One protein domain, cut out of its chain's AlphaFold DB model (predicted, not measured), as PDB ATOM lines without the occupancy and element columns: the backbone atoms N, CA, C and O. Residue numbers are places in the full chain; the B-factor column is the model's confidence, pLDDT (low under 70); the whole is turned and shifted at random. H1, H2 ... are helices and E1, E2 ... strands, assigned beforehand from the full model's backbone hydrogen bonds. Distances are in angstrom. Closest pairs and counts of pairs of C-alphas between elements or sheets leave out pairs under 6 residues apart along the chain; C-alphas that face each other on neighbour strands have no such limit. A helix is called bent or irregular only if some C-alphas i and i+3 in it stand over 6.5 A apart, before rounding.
ATOM      1  N   LYS A  17      48.151  32.757 -19.733       54.97
ATOM      2  CA  LYS A  17      48.290  33.081 -18.295       54.97
ATOM      3  C   LYS A  17      49.737  33.319 -17.878       54.97
ATOM      4  O   LYS A  17      50.044  34.291 -17.199       54.97
ATOM      5  N   THR A  18      50.652  32.479 -18.362       65.62
ATOM      6  CA  THR A  18      52.087  32.681 -18.135       65.62
ATOM      7  C   THR A  18      52.594  33.951 -18.825       65.62
ATOM      8  O   THR A  18      53.590  34.499 -18.377       65.62
ATOM      9  N   GLU A  19      51.908  34.442 -19.865       75.06
ATOM     10  CA  GLU A  19      52.239  35.688 -20.574       75.06
ATOM     11  C   GLU A  19      52.172  36.937 -19.679       75.06
ATOM     12  O   GLU A  19      53.117  37.718 -19.689       75.06
ATOM     13  N   LYS A  20      51.153  37.092 -18.820       82.38
ATOM     14  CA  LYS A  20      51.053  38.267 -17.926       82.38
ATOM     15  C   LYS A  20      52.186  38.332 -16.901       82.38
ATOM     16  O   LYS A  20      52.782  39.387 -16.695       82.38
ATOM     17  N   LEU A  21      52.498  37.197 -16.270       85.25
ATOM     18  CA  LEU A  21      53.638  37.089 -15.357       85.25
ATOM     19  C   LEU A  21      54.952  37.361 -16.101       85.25
ATOM     20  O   LEU A  21      55.834  38.040 -15.583       85.25
ATOM     21  N   ASP A  22      55.075  36.849 -17.325       86.06
ATOM     22  CA  ASP A  22      56.256  37.039 -18.158       86.06
ATOM     23  C   ASP A  22      56.515  38.509 -18.496       86.06
ATOM     24  O   ASP A  22      57.639  38.991 -18.358       86.06
ATOM     25  N   GLU A  23      55.465  39.225 -18.895       87.56
ATOM     26  CA  GLU A  23      55.511  40.656 -19.181       87.56
ATOM     27  C   GLU A  23      55.851  41.467 -17.931       87.56
ATOM     28  O   GLU A  23      56.710  42.347 -17.993       87.56
ATOM     29  N   ALA A  24      55.247  41.144 -16.783       87.88
ATOM     30  CA  ALA A  24      55.531  41.819 -15.520       87.88
ATOM     31  C   ALA A  24      57.006  41.672 -15.110       87.88
ATOM     32  O   ALA A  24      57.668  42.663 -14.792       87.88
ATOM     33  N   VAL A  25      57.553  40.452 -15.192       88.44
ATOM     34  CA  VAL A  25      58.974  40.185 -14.906       88.44
ATOM     35  C   VAL A  25      59.878  40.931 -15.887       88.44
ATOM     36  O   VAL A  25      60.917  41.464 -15.497       88.44
ATOM     37  N   TYR A  26      59.496  41.005 -17.164       88.38
ATOM     38  CA  TYR A  26      60.280  41.715 -18.170       88.38
ATOM     39  C   TYR A  26      60.257  43.239 -17.988       88.38
ATOM     40  O   TYR A  26      61.294  43.892 -18.121       88.38
ATOM     41  N   LEU A  27      59.108  43.820 -17.641       88.81
ATOM     42  CA  LEU A  27      58.990  45.243 -17.322       88.81
ATOM     43  C   LEU A  27      59.832  45.610 -16.102       88.81
ATOM     44  O   LEU A  27      60.599  46.573 -16.159       88.81
ATOM     45  N   TRP A  28      59.748  44.806 -15.042       90.19
ATOM     46  CA  TRP A  28      60.594  44.964 -13.866       90.19
ATOM     47  C   TRP A  28      62.079  44.880 -14.235       90.19
ATOM     48  O   TRP A  28      62.855  45.769 -13.885       90.19
ATOM     49  N   PHE A  29      62.472  43.878 -15.029       87.12
ATOM     50  CA  PHE A  29      63.849  43.730 -15.501       87.12
ATOM     51  C   PHE A  29      64.338  44.991 -16.231       87.12
ATOM     52  O   PHE A  29      65.406  45.510 -15.904       87.12
ATOM     53  N   LYS A  30      63.545  45.541 -17.161       85.75
ATOM     54  CA  LYS A  30      63.884  46.790 -17.863       85.75
ATOM     55  C   LYS A  30      64.033  47.975 -16.910       85.75
ATOM     56  O   LYS A  30      64.960  48.762 -17.072       85.75
ATOM     57  N   GLN A  31      63.156  48.096 -15.913       82.94
ATOM     58  CA  GLN A  31      63.220  49.180 -14.930       82.94
ATOM     59  C   GLN A  31      64.527  49.141 -14.130       82.94
ATOM     60  O   GLN A  31      65.185  50.165 -13.967       82.94
ATOM     61  N   GLN A  32      64.928  47.960 -13.665       82.25
ATOM     62  CA  GLN A  32      66.180  47.789 -12.928       82.25
ATOM     63  C   GLN A  32      67.398  48.082 -13.819       82.25
ATOM     64  O   GLN A  32      68.338  48.755 -13.396       82.25
ATOM     65  N   ARG A  33      67.365  47.648 -15.085       80.94
ATOM     66  CA  ARG A  33      68.427  47.938 -16.060       80.94
ATOM     67  C   ARG A  33      68.562  49.424 -16.375       80.94
ATOM     68  O   ARG A  33      69.682  49.926 -16.369       80.94
ATOM     69  N   ALA A  34      67.450  50.145 -16.506       74.44
ATOM     70  CA  ALA A  34      67.452  51.601 -16.664       74.44
ATOM     71  C   ALA A  34      68.072  52.335 -15.458       74.44
ATOM     72  O   ALA A  34      68.624  53.421 -15.609       74.44
ATOM     73  N   GLN A  35      68.031  51.730 -14.267       75.62
ATOM     74  CA  GLN A  35      68.700  52.229 -13.058       75.62
ATOM     75  C   GLN A  35      70.170  51.781 -12.946       75.62
ATOM     76  O   GLN A  35      70.827  52.058 -11.941       75.62
ATOM     77  N   GLY A  36      70.697  51.068 -13.947       70.44
ATOM     78  CA  GLY A  36      72.062  50.543 -13.958       70.44
ATOM     79  C   GLY A  36      72.291  49.371 -13.001       70.44
ATOM     80  O   GLY A  36      73.434  49.087 -12.649       70.44
ATOM     81  N   ILE A  37      71.227  48.693 -12.552       72.94
ATOM     82  CA  ILE A  37      71.297  47.569 -11.611       72.94
ATOM     83  C   ILE A  37      71.586  46.278 -12.402       72.94
ATOM     84  O   ILE A  37      70.753  45.840 -13.203       72.94
ATOM     85  N   PRO A  38      72.755  45.632 -12.224       76.62
ATOM     86  CA  PRO A  38      73.015  44.318 -12.806       76.62
ATOM     87  C   PRO A  38      72.101  43.230 -12.217       76.62
ATOM     88  O   PRO A  38      72.110  42.978 -11.013       76.62
ATOM     89  N   ILE A  39      71.356  42.536 -13.086       79.88
ATOM     90  CA  ILE A  39      70.476  41.415 -12.714       79.88
ATOM     91  C   ILE A  39      71.073  40.089 -13.187       79.88
ATOM     92  O   ILE A  39      71.308  39.903 -14.383       79.88
ATOM     93  N   SER A  40      71.242  39.141 -12.262       82.12
ATOM     94  CA  SER A  40      71.602  37.755 -12.584       82.12
ATOM     95  C   SER A  40      70.388  36.852 -12.774       82.12
ATOM     96  O   SER A  40      69.250  37.212 -12.479       82.12
ATOM     97  N   GLY A  41      70.636  35.619 -13.221       80.44
ATOM     98  CA  GLY A  41      69.576  34.627 -13.422       80.44
ATOM     99  C   GLY A  41      68.886  34.179 -12.152       80.44
ATOM    100  O   GLY A  41      67.708  33.854 -12.217       80.44
ATOM    101  N   ASN A  42      69.589  34.184 -11.022       82.12
ATOM    102  CA  ASN A  42      68.989  33.813  -9.744       82.12
ATOM    103  C   ASN A  42      68.039  34.911  -9.268       82.12
ATOM    104  O   ASN A  42      66.888  34.612  -8.983       82.12
ATOM    105  N   ILE A  43      68.467  36.176  -9.345       84.31
ATOM    106  CA  ILE A  43      67.615  37.331  -9.023       84.31
ATOM    107  C   ILE A  43      66.358  37.331  -9.906       84.31
ATOM    108  O   ILE A  43      65.249  37.513  -9.422       84.31
ATOM    109  N   LEU A  44      66.510  37.066 -11.206       85.50
ATOM    110  CA  LEU A  44      65.375  37.025 -12.129       85.50
ATOM    111  C   LEU A  44      64.388  35.883 -11.815       85.50
ATOM    112  O   LEU A  44      63.187  36.036 -12.012       85.50
ATOM    113  N   LYS A  45      64.887  34.734 -11.340       85.25
ATOM    114  CA  LYS A  45      64.043  33.615 -10.895       85.25
ATOM    115  C   LYS A  45      63.308  33.947  -9.600       85.25
ATOM    116  O   LYS A  45      62.122  33.653  -9.500       85.25
ATOM    117  N   GLU A  46      64.004  34.545  -8.636       84.12
ATOM    118  CA  GLU A  46      63.425  34.973  -7.361       84.12
ATOM    119  C   GLU A  46      62.299  35.979  -7.588       84.12
ATOM    120  O   GLU A  46      61.187  35.760  -7.111       84.12
ATOM    121  N   GLU A  47      62.535  37.011  -8.402       86.62
ATOM    122  CA  GLU A  47      61.506  38.008  -8.696       86.62
ATOM    123  C   GLU A  47      60.299  37.395  -9.416       86.62
ATOM    124  O   GLU A  47      59.154  37.704  -9.094       86.62
ATOM    125  N   ALA A  48      60.523  36.465 -10.350       86.62
ATOM    126  CA  ALA A  48      59.429  35.768 -11.022       86.62
ATOM    127  C   ALA A  48      58.578  34.937 -10.051       86.62
ATOM    128  O   ALA A  48      57.351  34.933 -10.160       86.62
ATOM    129  N   CYS A  49      59.205  34.280  -9.072       85.31
ATOM    130  CA  CYS A  49      58.486  33.593  -8.003       85.31
ATOM    131  C   CYS A  49      57.697  34.584  -7.132       85.31
ATOM    132  O   CYS A  49      56.519  34.352  -6.865       85.31
ATOM    133  N   LEU A  50      58.297  35.710  -6.739       85.62
ATOM    134  CA  LEU A  50      57.630  36.732  -5.927       85.62
ATOM    135  C   LEU A  50      56.419  37.336  -6.642       85.62
ATOM    136  O   LEU A  50      55.351  37.477  -6.046       85.62
ATOM    137  N   LEU A  51      56.559  37.663  -7.926       84.81
ATOM    138  CA  LEU A  51      55.465  38.190  -8.736       84.81
ATOM    139  C   LEU A  51      54.357  37.149  -8.931       84.81
ATOM    140  O   LEU A  51      53.187  37.510  -8.837       84.81
ATOM    141  N   SER A  52      54.703  35.866  -9.098       84.88
ATOM    142  CA  SER A  52      53.702  34.794  -9.198       84.88
ATOM    143  C   SER A  52      52.903  34.584  -7.909       84.88
ATOM    144  O   SER A  52      51.709  34.301  -7.959       84.88
ATOM    145  N   GLN A  53      53.537  34.768  -6.746       82.31
ATOM    146  CA  GLN A  53      52.865  34.664  -5.450       82.31
ATOM    147  C   GLN A  53      51.916  35.844  -5.229       82.31
ATOM    148  O   GLN A  53      50.810  35.672  -4.725       82.31
ATOM    149  N   LYS A  54      52.327  37.046  -5.649       79.50
ATOM    150  CA  LYS A  54      51.515  38.267  -5.538       79.50
ATOM    151  C   LYS A  54      50.305  38.274  -6.470       79.50
ATOM    152  O   LYS A  54      49.337  38.969  -6.177       79.50
ATOM    153  N   SER A  55      50.333  37.526  -7.574       70.31
ATOM    154  CA  SER A  55      49.231  37.508  -8.540       70.31
ATOM    155  C   SER A  55      47.982  36.729  -8.090       70.31
ATOM    156  O   SER A  55      47.017  36.713  -8.843       70.31
ATOM    157  N   ASN A  56      47.934  36.139  -6.881       59.25
ATOM    158  CA  ASN A  56      46.779  35.374  -6.356       59.25
ATOM    159  C   ASN A  56      46.252  34.282  -7.316       59.25
ATOM    160  O   ASN A  56      45.087  33.886  -7.260       59.25
ATOM    161  N   GLU A  57      47.101  33.779  -8.213       59.56
ATOM    162  CA  GLU A  57      46.749  32.716  -9.147       59.56
ATOM    163  C   GLU A  57      47.255  31.383  -8.577       59.56
ATOM    164  O   GLU A  57      48.454  31.189  -8.403       59.56
ATOM    165  N   ASN A  58      46.328  30.467  -8.269       53.22
ATOM    166  CA  ASN A  58      46.538  29.170  -7.599       53.22
ATOM    167  C   ASN A  58      47.402  28.141  -8.374       53.22
ATOM    168  O   ASN A  58      47.303  26.939  -8.128       53.22
ATOM    169  N   GLU A  59      48.236  28.565  -9.324       62.50
ATOM    170  CA  GLU A  59      49.194  27.678  -9.982       62.50
ATOM    171  C   GLU A  59      50.574  27.806  -9.336       62.50
ATOM    172  O   GLU A  59      51.146  28.890  -9.235       62.50
ATOM    173  N   SER A  60      51.139  26.665  -8.932       69.06
ATOM    174  CA  SER A  60      52.523  26.572  -8.468       69.06
ATOM    175  C   SER A  60      53.472  26.896  -9.626       69.06
ATOM    176  O   SER A  60      53.834  26.034 -10.433       69.06
ATOM    177  N   PHE A  61      53.834  28.172  -9.759       80.69
ATOM    178  CA  PHE A  61      54.843  28.616 -10.706       80.69
ATOM    179  C   PHE A  61      56.234  28.230 -10.194       80.69
ATOM    180  O   PHE A  61      56.622  28.540  -9.070       80.69
ATOM    181  N   SER A  62      57.010  27.570 -11.053       81.00
ATOM    182  CA  SER A  62      58.405  27.236 -10.773       81.00
ATOM    183  C   SER A  62      59.314  27.932 -11.777       81.00
ATOM    184  O   SER A  62      59.300  27.621 -12.975       81.00
ATOM    185  N   ALA A  63      60.161  28.835 -11.277       83.56
ATOM    186  CA  ALA A  63      61.202  29.516 -12.044       83.56
ATOM    187  C   ALA A  63      62.386  28.576 -12.364       83.56
ATOM    188  O   ALA A  63      63.545  28.811 -12.008       83.56
ATOM    189  N   SER A  64      62.092  27.464 -13.038       84.94
ATOM    190  CA  SER A  64      63.072  26.457 -13.443       84.94
ATOM    191  C   SER A  64      64.151  27.037 -14.363       84.94
ATOM    192  O   SER A  64      63.980  28.073 -15.014       84.94
ATOM    193  N   GLN A  65      65.276  26.328 -14.484       82.12
ATOM    194  CA  GLN A  65      66.323  26.706 -15.436       82.12
ATOM    195  C   GLN A  65      65.794  26.764 -16.882       82.12
ATOM    196  O   GLN A  65      66.104  27.700 -17.617       82.12
ATOM    197  N   GLY A  66      64.919  25.826 -17.261       83.50
ATOM    198  CA  GLY A  66      64.290  25.807 -18.582       83.50
ATOM    199  C   GLY A  66      63.351  26.994 -18.831       83.50
ATOM    200  O   GLY A  66      63.305  27.506 -19.951       83.50
ATOM    201  N   TRP A  67      62.632  27.470 -17.808       88.38
ATOM    202  CA  TRP A  67      61.844  28.704 -17.911       88.38
ATOM    203  C   TRP A  67      62.753  29.917 -18.125       88.38
ATOM    204  O   TRP A  67      62.524  30.691 -19.056       88.38
ATOM    205  N   LEU A  68      63.827  30.026 -17.335       85.06
ATOM    206  CA  LEU A  68      64.794  31.118 -17.428       85.06
ATOM    207  C   LEU A  68      65.434  31.179 -18.828       85.06
ATOM    208  O   LEU A  68      65.561  32.252 -19.418       85.06
ATOM    209  N   ASP A  69      65.815  30.041 -19.403       82.00
ATOM    210  CA  ASP A  69      66.434  30.016 -20.731       82.00
ATOM    211  C   ASP A  69      65.448  30.364 -21.853       82.00
ATOM    212  O   ASP A  69      65.815  31.078 -22.790       82.00
ATOM    213  N   LYS A  70      64.178  29.953 -21.736       85.31
ATOM    214  CA  LYS A  70      63.108  30.389 -22.650       85.31
ATOM    215  C   LYS A  70      62.815  31.885 -22.508       85.31
ATOM    216  O   LYS A  70      62.652  32.553 -23.525       85.31
ATOM    217  N   PHE A  71      62.771  32.407 -21.280       84.56
ATOM    218  CA  PHE A  71      62.606  33.834 -20.981       84.56
ATOM    219  C   PHE A  71      63.672  34.669 -21.695       84.56
ATOM    220  O   PHE A  71      63.350  35.524 -22.516       84.56
ATOM    221  N   LYS A  72      64.948  34.340 -21.467       83.38
ATOM    222  CA  LYS A  72      66.075  35.088 -22.026       83.38
ATOM    223  C   LYS A  72      66.188  34.932 -23.537       83.38
ATOM    224  O   LYS A  72      66.234  35.923 -24.247       83.38
ATOM    225  N   LYS A  73      66.252  33.697 -24.047       80.06
ATOM    226  CA  LYS A  73      66.612  33.449 -25.455       80.06
ATOM    227  C   LYS A  73      65.420  33.539 -26.399       80.06
ATOM    228  O   LYS A  73      65.544  34.115 -27.471       80.06
ATOM    229  N   LYS A  74      64.290  32.927 -26.027       78.44
ATOM    230  CA  LYS A  74      63.151  32.745 -26.940       78.44
ATOM    231  C   LYS A  74      62.143  33.888 -26.889       78.44
ATOM    232  O   LYS A  74      61.550  34.173 -27.919       78.44
ATOM    233  N   ARG A  75      61.935  34.505 -25.722       83.44
ATOM    234  CA  ARG A  75      60.912  35.547 -25.538       83.44
ATOM    235  C   ARG A  75      61.492  36.955 -25.639       83.44
ATOM    236  O   ARG A  75      61.082  37.706 -26.511       83.44
ATOM    237  N   HIS A  76      62.509  37.267 -24.836       82.62
ATOM    238  CA  HIS A  76      62.958  38.658 -24.658       82.62
ATOM    239  C   HIS A  76      64.332  38.993 -25.252       82.62
ATOM    240  O   HIS A  76      64.764  40.139 -25.204       82.62
ATOM    241  N   GLY A  77      65.042  38.014 -25.818       80.62
ATOM    242  CA  GLY A  77      66.347  38.232 -26.459       80.62
ATOM    243  C   GLY A  77      67.443  38.771 -25.528       80.62
ATOM    244  O   GLY A  77      68.363  39.438 -25.991       80.62
ATOM    245  N   ILE A  78      67.349  38.489 -24.233       82.50
ATOM    246  CA  ILE A  78      68.245  38.991 -23.193       82.50
ATOM    247  C   ILE A  78      69.615  38.307 -23.296       82.50
ATOM    248  O   ILE A  78      69.719  37.075 -23.229       82.50
ATOM    249  N   ARG A  79      70.678  39.109 -23.419       75.00
ATOM    250  CA  ARG A  79      72.068  38.639 -23.540       75.00
ATOM    251  C   ARG A  79      72.784  38.727 -22.197       75.00
ATOM    252  O   ARG A  79      72.536  39.637 -21.418       75.00
ATOM    253  N   GLN A  80      73.671  37.777 -21.916       65.00
ATOM    254  CA  GLN A  80      74.531  37.831 -20.734       65.00
ATOM    255  C   GLN A  80      75.788  38.626 -21.081       65.00
ATOM    256  O   GLN A  80      76.552  38.191 -21.942       65.00
ATOM    257  N   LEU A  81      76.011  39.757 -20.418       58.03
ATOM    258  CA  LEU A  81      77.255  40.508 -20.536       58.03
ATOM    259  C   LEU A  81      78.131  40.195 -19.318       58.03
ATOM    260  O   LEU A  81      77.671  40.172 -18.174       58.03
ATOM    261  N   ALA A  82      79.399  39.872 -19.567       50.88
ATOM    262  CA  ALA A  82      80.379  39.749 -18.499       50.88
ATOM    263  C   ALA A  82      80.740  41.158 -18.022       50.88
ATOM    264  O   ALA A  82      81.157  41.990 -18.827       50.88
ATOM    265  N   ILE A  83      80.597  41.429 -16.724       51.66
ATOM    266  CA  ILE A  83      81.031  42.694 -16.130       51.66
ATOM    267  C   ILE A  83      82.564  42.646 -16.043       51.66
ATOM    268  O   ILE A  83      83.136  42.245 -15.032       51.66
ATOM    269  N   ALA A  84      83.252  42.981 -17.136       44.44
ATOM    270  CA  ALA A  84      84.708  43.104 -17.168       44.44
ATOM    271  C   ALA A  84      85.116  44.392 -16.432       44.44
ATOM    272  O   ALA A  84      85.244  45.458 -17.023       44.44
ATOM    273  N   GLY A  85      85.251  44.305 -15.108       46.19
ATOM    274  CA  GLY A  85      85.361  45.469 -14.227       46.19
ATOM    275  C   GLY A  85      86.731  46.145 -14.111       46.19
ATOM    276  O   GLY A  85      86.784  47.172 -13.433       46.19
ATOM    277  N   GLU A  86      87.813  45.612 -14.699       43.38
ATOM    278  CA  GLU A  86      89.186  46.012 -14.300       43.38
ATOM    279  C   GLU A  86      90.227  46.157 -15.423       43.38
ATOM    280  O   GLU A  86      91.370  46.500 -15.143       43.38
ATOM    281  N   LYS A  87      89.888  45.961 -16.704       43.03
ATOM    282  CA  LYS A  87      90.907  46.005 -17.778       43.03
ATOM    283  C   LYS A  87      91.142  47.370 -18.439       43.03
ATOM    284  O   LYS A  87      92.020  47.461 -19.288       43.03
ATOM    285  N   LEU A  88      90.391  48.415 -18.084       42.59
ATOM    286  CA  LEU A  88      90.361  49.665 -18.865       42.59
ATOM    287  C   LEU A  88      90.994  50.901 -18.202       42.59
ATOM    288  O   LEU A  88      90.941  51.967 -18.801       42.59
ATOM    289  N   SER A  89      91.609  50.808 -17.016       48.44
ATOM    290  CA  SER A  89      92.147  52.005 -16.332       48.44
ATOM    291  C   SER A  89      93.553  51.858 -15.743       48.44
ATOM    292  O   SER A  89      93.883  52.551 -14.783       48.44
ATOM    293  N   ALA A  90      94.392  50.971 -16.278       49.81
ATOM    294  CA  ALA A  90      95.808  50.963 -15.913       49.81
ATOM    295  C   ALA A  90      96.532  52.070 -16.698       49.81
ATOM    296  O   ALA A  90      96.935  51.863 -17.843       49.81
ATOM    297  N   ASN A  91      96.656  53.260 -16.101       58.09
ATOM    298  CA  ASN A  91      97.490  54.324 -16.651       58.09
ATOM    299  C   ASN A  91      98.965  53.981 -16.395       58.09
ATOM    300  O   ASN A  91      99.431  54.036 -15.258       58.09
ATOM    301  N   LYS A  92      99.687  53.594 -17.450       61.25
ATOM    302  CA  LYS A  92     101.109  53.232 -17.369       61.25
ATOM    303  C   LYS A  92     101.995  54.414 -16.974       61.25
ATOM    304  O   LYS A  92     103.055  54.184 -16.404       61.25
ATOM    305  N   ASP A  93     101.554  55.642 -17.242       64.00
ATOM    306  CA  ASP A  93     102.318  56.846 -16.916       64.00
ATOM    307  C   ASP A  93     102.255  57.139 -15.412       64.00
ATOM    308  O   ASP A  93     103.290  57.308 -14.778       64.00
ATOM    309  N   SER A  94     101.077  57.015 -14.788       61.97
ATOM    310  CA  SER A  94     100.926  57.165 -13.329       61.97
ATOM    311  C   SER A  94     101.675  56.105 -12.511       61.97
ATOM    312  O   SER A  94     101.932  56.312 -11.328       61.97
ATOM    313  N   ALA A  95     102.017  54.964 -13.117       63.38
ATOM    314  CA  ALA A  95     102.821  53.937 -12.459       63.38
ATOM    315  C   ALA A  95     104.304  54.333 -12.355       63.38
ATOM    316  O   ALA A  95     104.948  53.957 -11.382       63.38
ATOM    317  N   LYS A  96     104.840  55.102 -13.315       73.94
ATOM    318  CA  LYS A  96     106.243  55.553 -13.293       73.94
ATOM    319  C   LYS A  96     106.472  56.613 -12.220       73.94
ATOM    320  O   LYS A  96     107.366  56.448 -11.399       73.94
ATOM    321  N   ASP A  97     105.583  57.602 -12.149       77.62
ATOM    322  CA  ASP A  97     105.640  58.672 -11.141       77.62
ATOM    323  C   ASP A  97     105.575  58.128  -9.702       77.62
ATOM    324  O   ASP A  97     106.130  58.711  -8.770       77.62
ATOM    325  N   PHE A  98     104.875  57.005  -9.500       74.25
ATOM    326  CA  PHE A  98     104.796  56.341  -8.202       74.25
ATOM    327  C   PHE A  98     106.116  55.664  -7.813       74.25
ATOM    328  O   PHE A  98     106.501  55.744  -6.650       74.25
ATOM    329  N   VAL A  99     106.806  55.028  -8.766       78.88
ATOM    330  CA  VAL A  99     108.097  54.365  -8.519       78.88
ATOM    331  C   VAL A  99     109.153  55.390  -8.109       78.88
ATOM    332  O   VAL A  99     109.768  55.218  -7.061       78.88
ATOM    333  N   GLU A 100     109.276  56.498  -8.844       81.31
ATOM    334  CA  GLU A 100     110.243  57.563  -8.529       81.31
ATOM    335  C   GLU A 100     109.986  58.173  -7.139       81.31
ATOM    336  O   GLU A 100     110.892  58.290  -6.313       81.31
ATOM    337  N   ARG A 101     108.721  58.477  -6.809       79.12
ATOM    338  CA  ARG A 101     108.353  58.961  -5.466       79.12
ATOM    339  C   ARG A 101     108.634  57.951  -4.361       79.12
ATOM    340  O   ARG A 101     108.936  58.350  -3.237       79.12
ATOM    341  N   PHE A 102     108.453  56.666  -4.639       78.62
ATOM    342  CA  PHE A 102     108.660  55.610  -3.659       78.62
ATOM    343  C   PHE A 102     110.146  55.428  -3.342       78.62
ATOM    344  O   PHE A 102     110.504  55.331  -2.168       78.62
ATOM    345  N   GLU A 103     111.009  55.486  -4.357       80.31
ATOM    346  CA  GLU A 103     112.467  55.459  -4.197       80.31
ATOM    347  C   GLU A 103     112.969  56.657  -3.375       80.31
ATOM    348  O   GLU A 103     113.699  56.466  -2.400       80.31
ATOM    349  N   GLU A 104     112.479  57.873  -3.655       82.19
ATOM    350  CA  GLU A 104     112.808  59.056  -2.847       82.19
ATOM    351  C   GLU A 104     112.393  58.914  -1.372       82.19
ATOM    352  O   GLU A 104     113.082  59.409  -0.478       82.19
ATOM    353  N   MET A 105     111.246  58.282  -1.093       74.44
ATOM    354  CA  MET A 105     110.776  58.064   0.281       74.44
ATOM    355  C   MET A 105     111.647  57.054   1.032       74.44
ATOM    356  O   MET A 105     111.890  57.242   2.226       74.44
ATOM    357  N   ILE A 106     112.135  56.013   0.350       77.94
ATOM    358  CA  ILE A 106     113.059  55.031   0.932       77.94
ATOM    359  C   ILE A 106     114.388  55.702   1.280       77.94
ATOM    360  O   ILE A 106     114.877  55.531   2.398       77.94
ATOM    361  N   GLU A 107     114.935  56.502   0.361       80.44
ATOM    362  CA  GLU A 107     116.218  57.182   0.549       80.44
ATOM    363  C   GLU A 107     116.139  58.252   1.650       80.44
ATOM    364  O   GLU A 107     116.960  58.259   2.568       80.44
ATOM    365  N   LYS A 108     115.095  59.097   1.646       79.81
ATOM    366  CA  LYS A 108     114.863  60.106   2.702       79.81
ATOM    367  C   LYS A 108     114.600  59.476   4.071       79.81
ATOM    368  O   LYS A 108     114.953  60.062   5.091       79.81
ATOM    369  N   GLY A 109     113.946  58.315   4.101       75.56
ATOM    370  CA  GLY A 109     113.592  57.610   5.331       75.56
ATOM    371  C   GLY A 109     114.679  56.680   5.872       75.56
ATOM    372  O   GLY A 109     114.498  56.148   6.965       75.56
ATOM    373  N   ASN A 110     115.776  56.469   5.131       80.38
ATOM    374  CA  ASN A 110     116.792  55.445   5.406       80.38
ATOM    375  C   ASN A 110     116.163  54.075   5.743       80.38
ATOM    376  O   ASN A 110     116.549  53.410   6.708       80.38
ATOM    377  N   LEU A 111     115.122  53.703   4.990       74.62
ATOM    378  CA  LEU A 111     114.313  52.519   5.271       74.62
ATOM    379  C   LEU A 111     115.017  51.265   4.755       74.62
ATOM    380  O   LEU A 111     115.415  51.193   3.593       74.62
ATOM    381  N   THR A 112     115.132  50.244   5.601       77.25
ATOM    382  CA  THR A 112     115.616  48.930   5.163       77.25
ATOM    383  C   THR A 112     114.476  48.117   4.555       77.25
ATOM    384  O   THR A 112     113.304  48.328   4.868       77.25
ATOM    385  N   LEU A 113     114.804  47.134   3.711       68.62
ATOM    386  CA  LEU A 113     113.805  46.240   3.107       68.62
ATOM    387  C   LEU A 113     112.923  45.539   4.161       68.62
ATOM    388  O   LEU A 113     111.755  45.271   3.900       68.62
ATOM    389  N   ASP A 114     113.443  45.312   5.373       70.81
ATOM    390  CA  ASP A 114     112.698  44.740   6.506       70.81
ATOM    391  C   ASP A 114     111.623  45.675   7.094       70.81
ATOM    392  O   ASP A 114     110.776  45.237   7.880       70.81
ATOM    393  N   GLN A 115     111.666  46.963   6.750       68.88
ATOM    394  CA  GLN A 115     110.714  47.991   7.173       68.88
ATOM    395  C   GLN A 115     109.669  48.303   6.095       68.88
ATOM    396  O   GLN A 115     108.723  49.047   6.361       68.88
ATOM    397  N   ILE A 116     109.811  47.728   4.899       74.50
ATOM    398  CA  ILE A 116     108.874  47.911   3.795       74.50
ATOM    399  C   ILE A 116     107.823  46.805   3.859       74.50
ATOM    400  O   ILE A 116     108.104  45.627   3.642       74.50
ATOM    401  N   TYR A 117     106.585  47.199   4.140       64.62
ATOM    402  CA  TYR A 117     105.447  46.292   4.198       64.62
ATOM    403  C   TYR A 117     104.516  46.560   3.023       64.62
ATOM    404  O   TYR A 117     104.109  47.699   2.796       64.62
ATOM    405  N   PRO A 130      75.681  40.611  -8.479       48.91
ATOM    406  CA  PRO A 130      76.249  39.531  -9.276       48.91
ATOM    407  C   PRO A 130      77.194  40.042 -10.370       48.91
ATOM    408  O   PRO A 130      76.868  40.975 -11.098       48.91
ATOM    409  N   SER A 131      78.317  39.349 -10.565       50.53
ATOM    410  CA  SER A 131      79.339  39.647 -11.587       50.53
ATOM    411  C   SER A 131      78.880  39.453 -13.042       50.53
ATOM    412  O   SER A 131      79.619  39.732 -13.987       50.53
ATOM    413  N   LYS A 132      77.661  38.944 -13.238       49.59
ATOM    414  CA  LYS A 132      77.058  38.628 -14.533       49.59
ATOM    415  C   LYS A 132      75.678  39.271 -14.582       49.59
ATOM    416  O   LYS A 132      74.784  38.839 -13.852       49.59
ATOM    417  N   SER A 133      75.526  40.273 -15.441       51.47
ATOM    418  CA  SER A 133      74.261  40.948 -15.696       51.47
ATOM    419  C   SER A 133      73.679  40.531 -17.038       51.47
ATOM    420  O   SER A 133      74.374  40.217 -18.007       51.47
ATOM    421  N   PHE A 134      72.361  40.505 -17.076       51.75
ATOM    422  CA  PHE A 134      71.587  40.384 -18.293       51.75
ATOM    423  C   PHE A 134      71.302  41.772 -18.876       51.75
ATOM    424  O   PHE A 134      70.930  42.668 -18.128       51.75
ATOM    425  N   ALA A 135      71.449  41.940 -20.190       58.44
ATOM    426  CA  ALA A 135      71.192  43.179 -20.928       58.44
ATOM    427  C   ALA A 135      70.094  42.972 -21.987       58.44
ATOM    428  O   ALA A 135      69.942  41.862 -22.518       58.44
ATOM    429  N   SER A 136      69.321  44.023 -22.277       55.09
ATOM    430  CA  SER A 136      68.270  44.003 -23.308       55.09
ATOM    431  C   SER A 136      68.858  43.958 -24.730       55.09
ATOM    432  O   SER A 136      70.075  44.029 -24.930       55.09
ATOM    433  N   LYS A 137      68.001  43.786 -25.746       56.00
ATOM    434  CA  LYS A 137      68.422  43.708 -27.156       56.00
ATOM    435  C   LYS A 137      68.911  45.058 -27.684       56.00
ATOM    436  O   LYS A 137      69.793  45.090 -28.537       56.00
ATOM    437  N   GLU A 138      68.347  46.133 -27.149       55.62
ATOM    438  CA  GLU A 138      68.587  47.522 -27.533       55.62
ATOM    439  C   GLU A 138      69.819  48.117 -26.824       55.62
ATOM    440  O   GLU A 138      70.368  49.120 -27.274       55.62
ATOM    441  N   GLU A 139      70.296  47.484 -25.747       53.25
ATOM    442  CA  GLU A 139      71.530  47.867 -25.056       53.25
ATOM    443  C   GLU A 139      72.756  47.290 -25.784       53.25
ATOM    444  O   GLU A 139      72.996  46.077 -25.805       53.25
ATOM    445  N   ALA A 140      73.554  48.178 -26.384       56.69
ATOM    446  CA  ALA A 140      74.851  47.837 -26.969       56.69
ATOM    447  C   ALA A 140      75.945  47.635 -25.898       56.69
ATOM    448  O   ALA A 140      76.876  46.860 -26.116       56.69
ATOM    449  N   SER A 141      75.817  48.282 -24.730       49.41
ATOM    450  CA  SER A 141      76.718  48.126 -23.578       49.41
ATOM    451  C   SER A 141      76.003  48.360 -22.242       49.41
ATOM    452  O   SER A 141      75.040  49.118 -22.176       49.41
TER     453      SER A 141
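AT A GLANCE: This is residues 17 to 117 and 130 to 141 of the 163 residues of the protein "Jerky-like" of Araneus ventricosus (UniProt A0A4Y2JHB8). A small head is drawn out on one side into a long arm: in the head H1 and H2 cross near their middles, H3 is set about perpendicular to both, and the short strand pair E1 and E2 lies next to these helices. From the end of E1 the chain runs away from the head to H4, and residues 86 to 105 and 107 to 114, which take in most of H4, stick out free, so that the arm makes the length of the whole. The printed part has 113 residues with four named helices and two named strands, in the order H1, H2, H3, E1, H4, E2; the sheet has the order E1 - E2 and is antiparallel. The class is mostly helix. The whole is extended, with a radius of gyration of the C-alphas of 24.3 A and spans of 76 by 29 by 23 A.

HOW THE PARTS SIT: H1, residues 17 to 34, and H2, residues 41 to 54, touch, H1 with residues 21 to 29 alone; their closest C-alphas, those of Val 25 and Ala 48, are 5.9 A apart. They run opposite ways at a steep tilt of 53 degrees. H3, residues 65 to 75, only just touches H2, with 3 pairs of C-alphas within 8 A, and H2 takes part with residues 41 to 45 alone. The closest C-alphas of H2 and H3 are those of Lys 45 and Leu 68, 7.0 A apart, and the two lines are about perpendicular, at 87 degrees. H1 and H3 are close but not clearly touching, the C-alphas of Asp 22 and Phe 71 being the closest at 7.7 A. E1, residues 79 to 82, and E2, residues 132 to 135, are antiparallel neighbours, with 142 degrees between their directions. C-alphas 80 and 134 face each other at 4.6 A; N 79 and O 135, at 3.0 A, and N 135 and O 79, at 2.8 A, are within hydrogen-bond range. The closest C-alphas of H3 and E1 are those of Lys 72 and Arg 79, 7.1 A apart. H4, residues 92 to 109, touches no helix and is apart from H1, H2 and H3. In H2 every O i to N i+4 pair is within hydrogen-bond range; in H1 it is 13 of 14, in H3 6 of 7 and in H4 11 of 14.

IN THESE COORDINATES: H1 begins at C-alpha 17, (48.290, 33.081, -18.295), and its 18 residues measure 26.7 A from first to last C-alpha. H2 has 14 residues and measures 20.0 A. H3 has 11 residues over 14.5 A; it is neither bent nor irregular, but only just: C-alphas 72 and 75 are 6.3 A apart. E1 has 4 residues over 9.8 A. H4 has 18 residues over 26.3 A and ends at C-alpha 109, (113.592, 57.610, 5.331). E2 has 4 residues over 9.8 A and ends at C-alpha 135, (71.192, 43.179, -20.928).

THE WHOLE: The two C-alphas farthest apart are those of Asn 58 and Asn 110, at 76.1 A. Residues 118 to 129 are cut out and not printed; C-alphas 117 and 130 are 32.9 A apart across this cut, which falls in the link from H4 to E2. Of the links that are printed whole, H3 to E1 is tight, H1 to H2, H2 to H3 and E1 to H4 are short, and none is long. The mean pLDDT of the printed part is 72.7, and 38 residues are under 70, among them residues 56 to 60, 80 to 95 and 130 to 141.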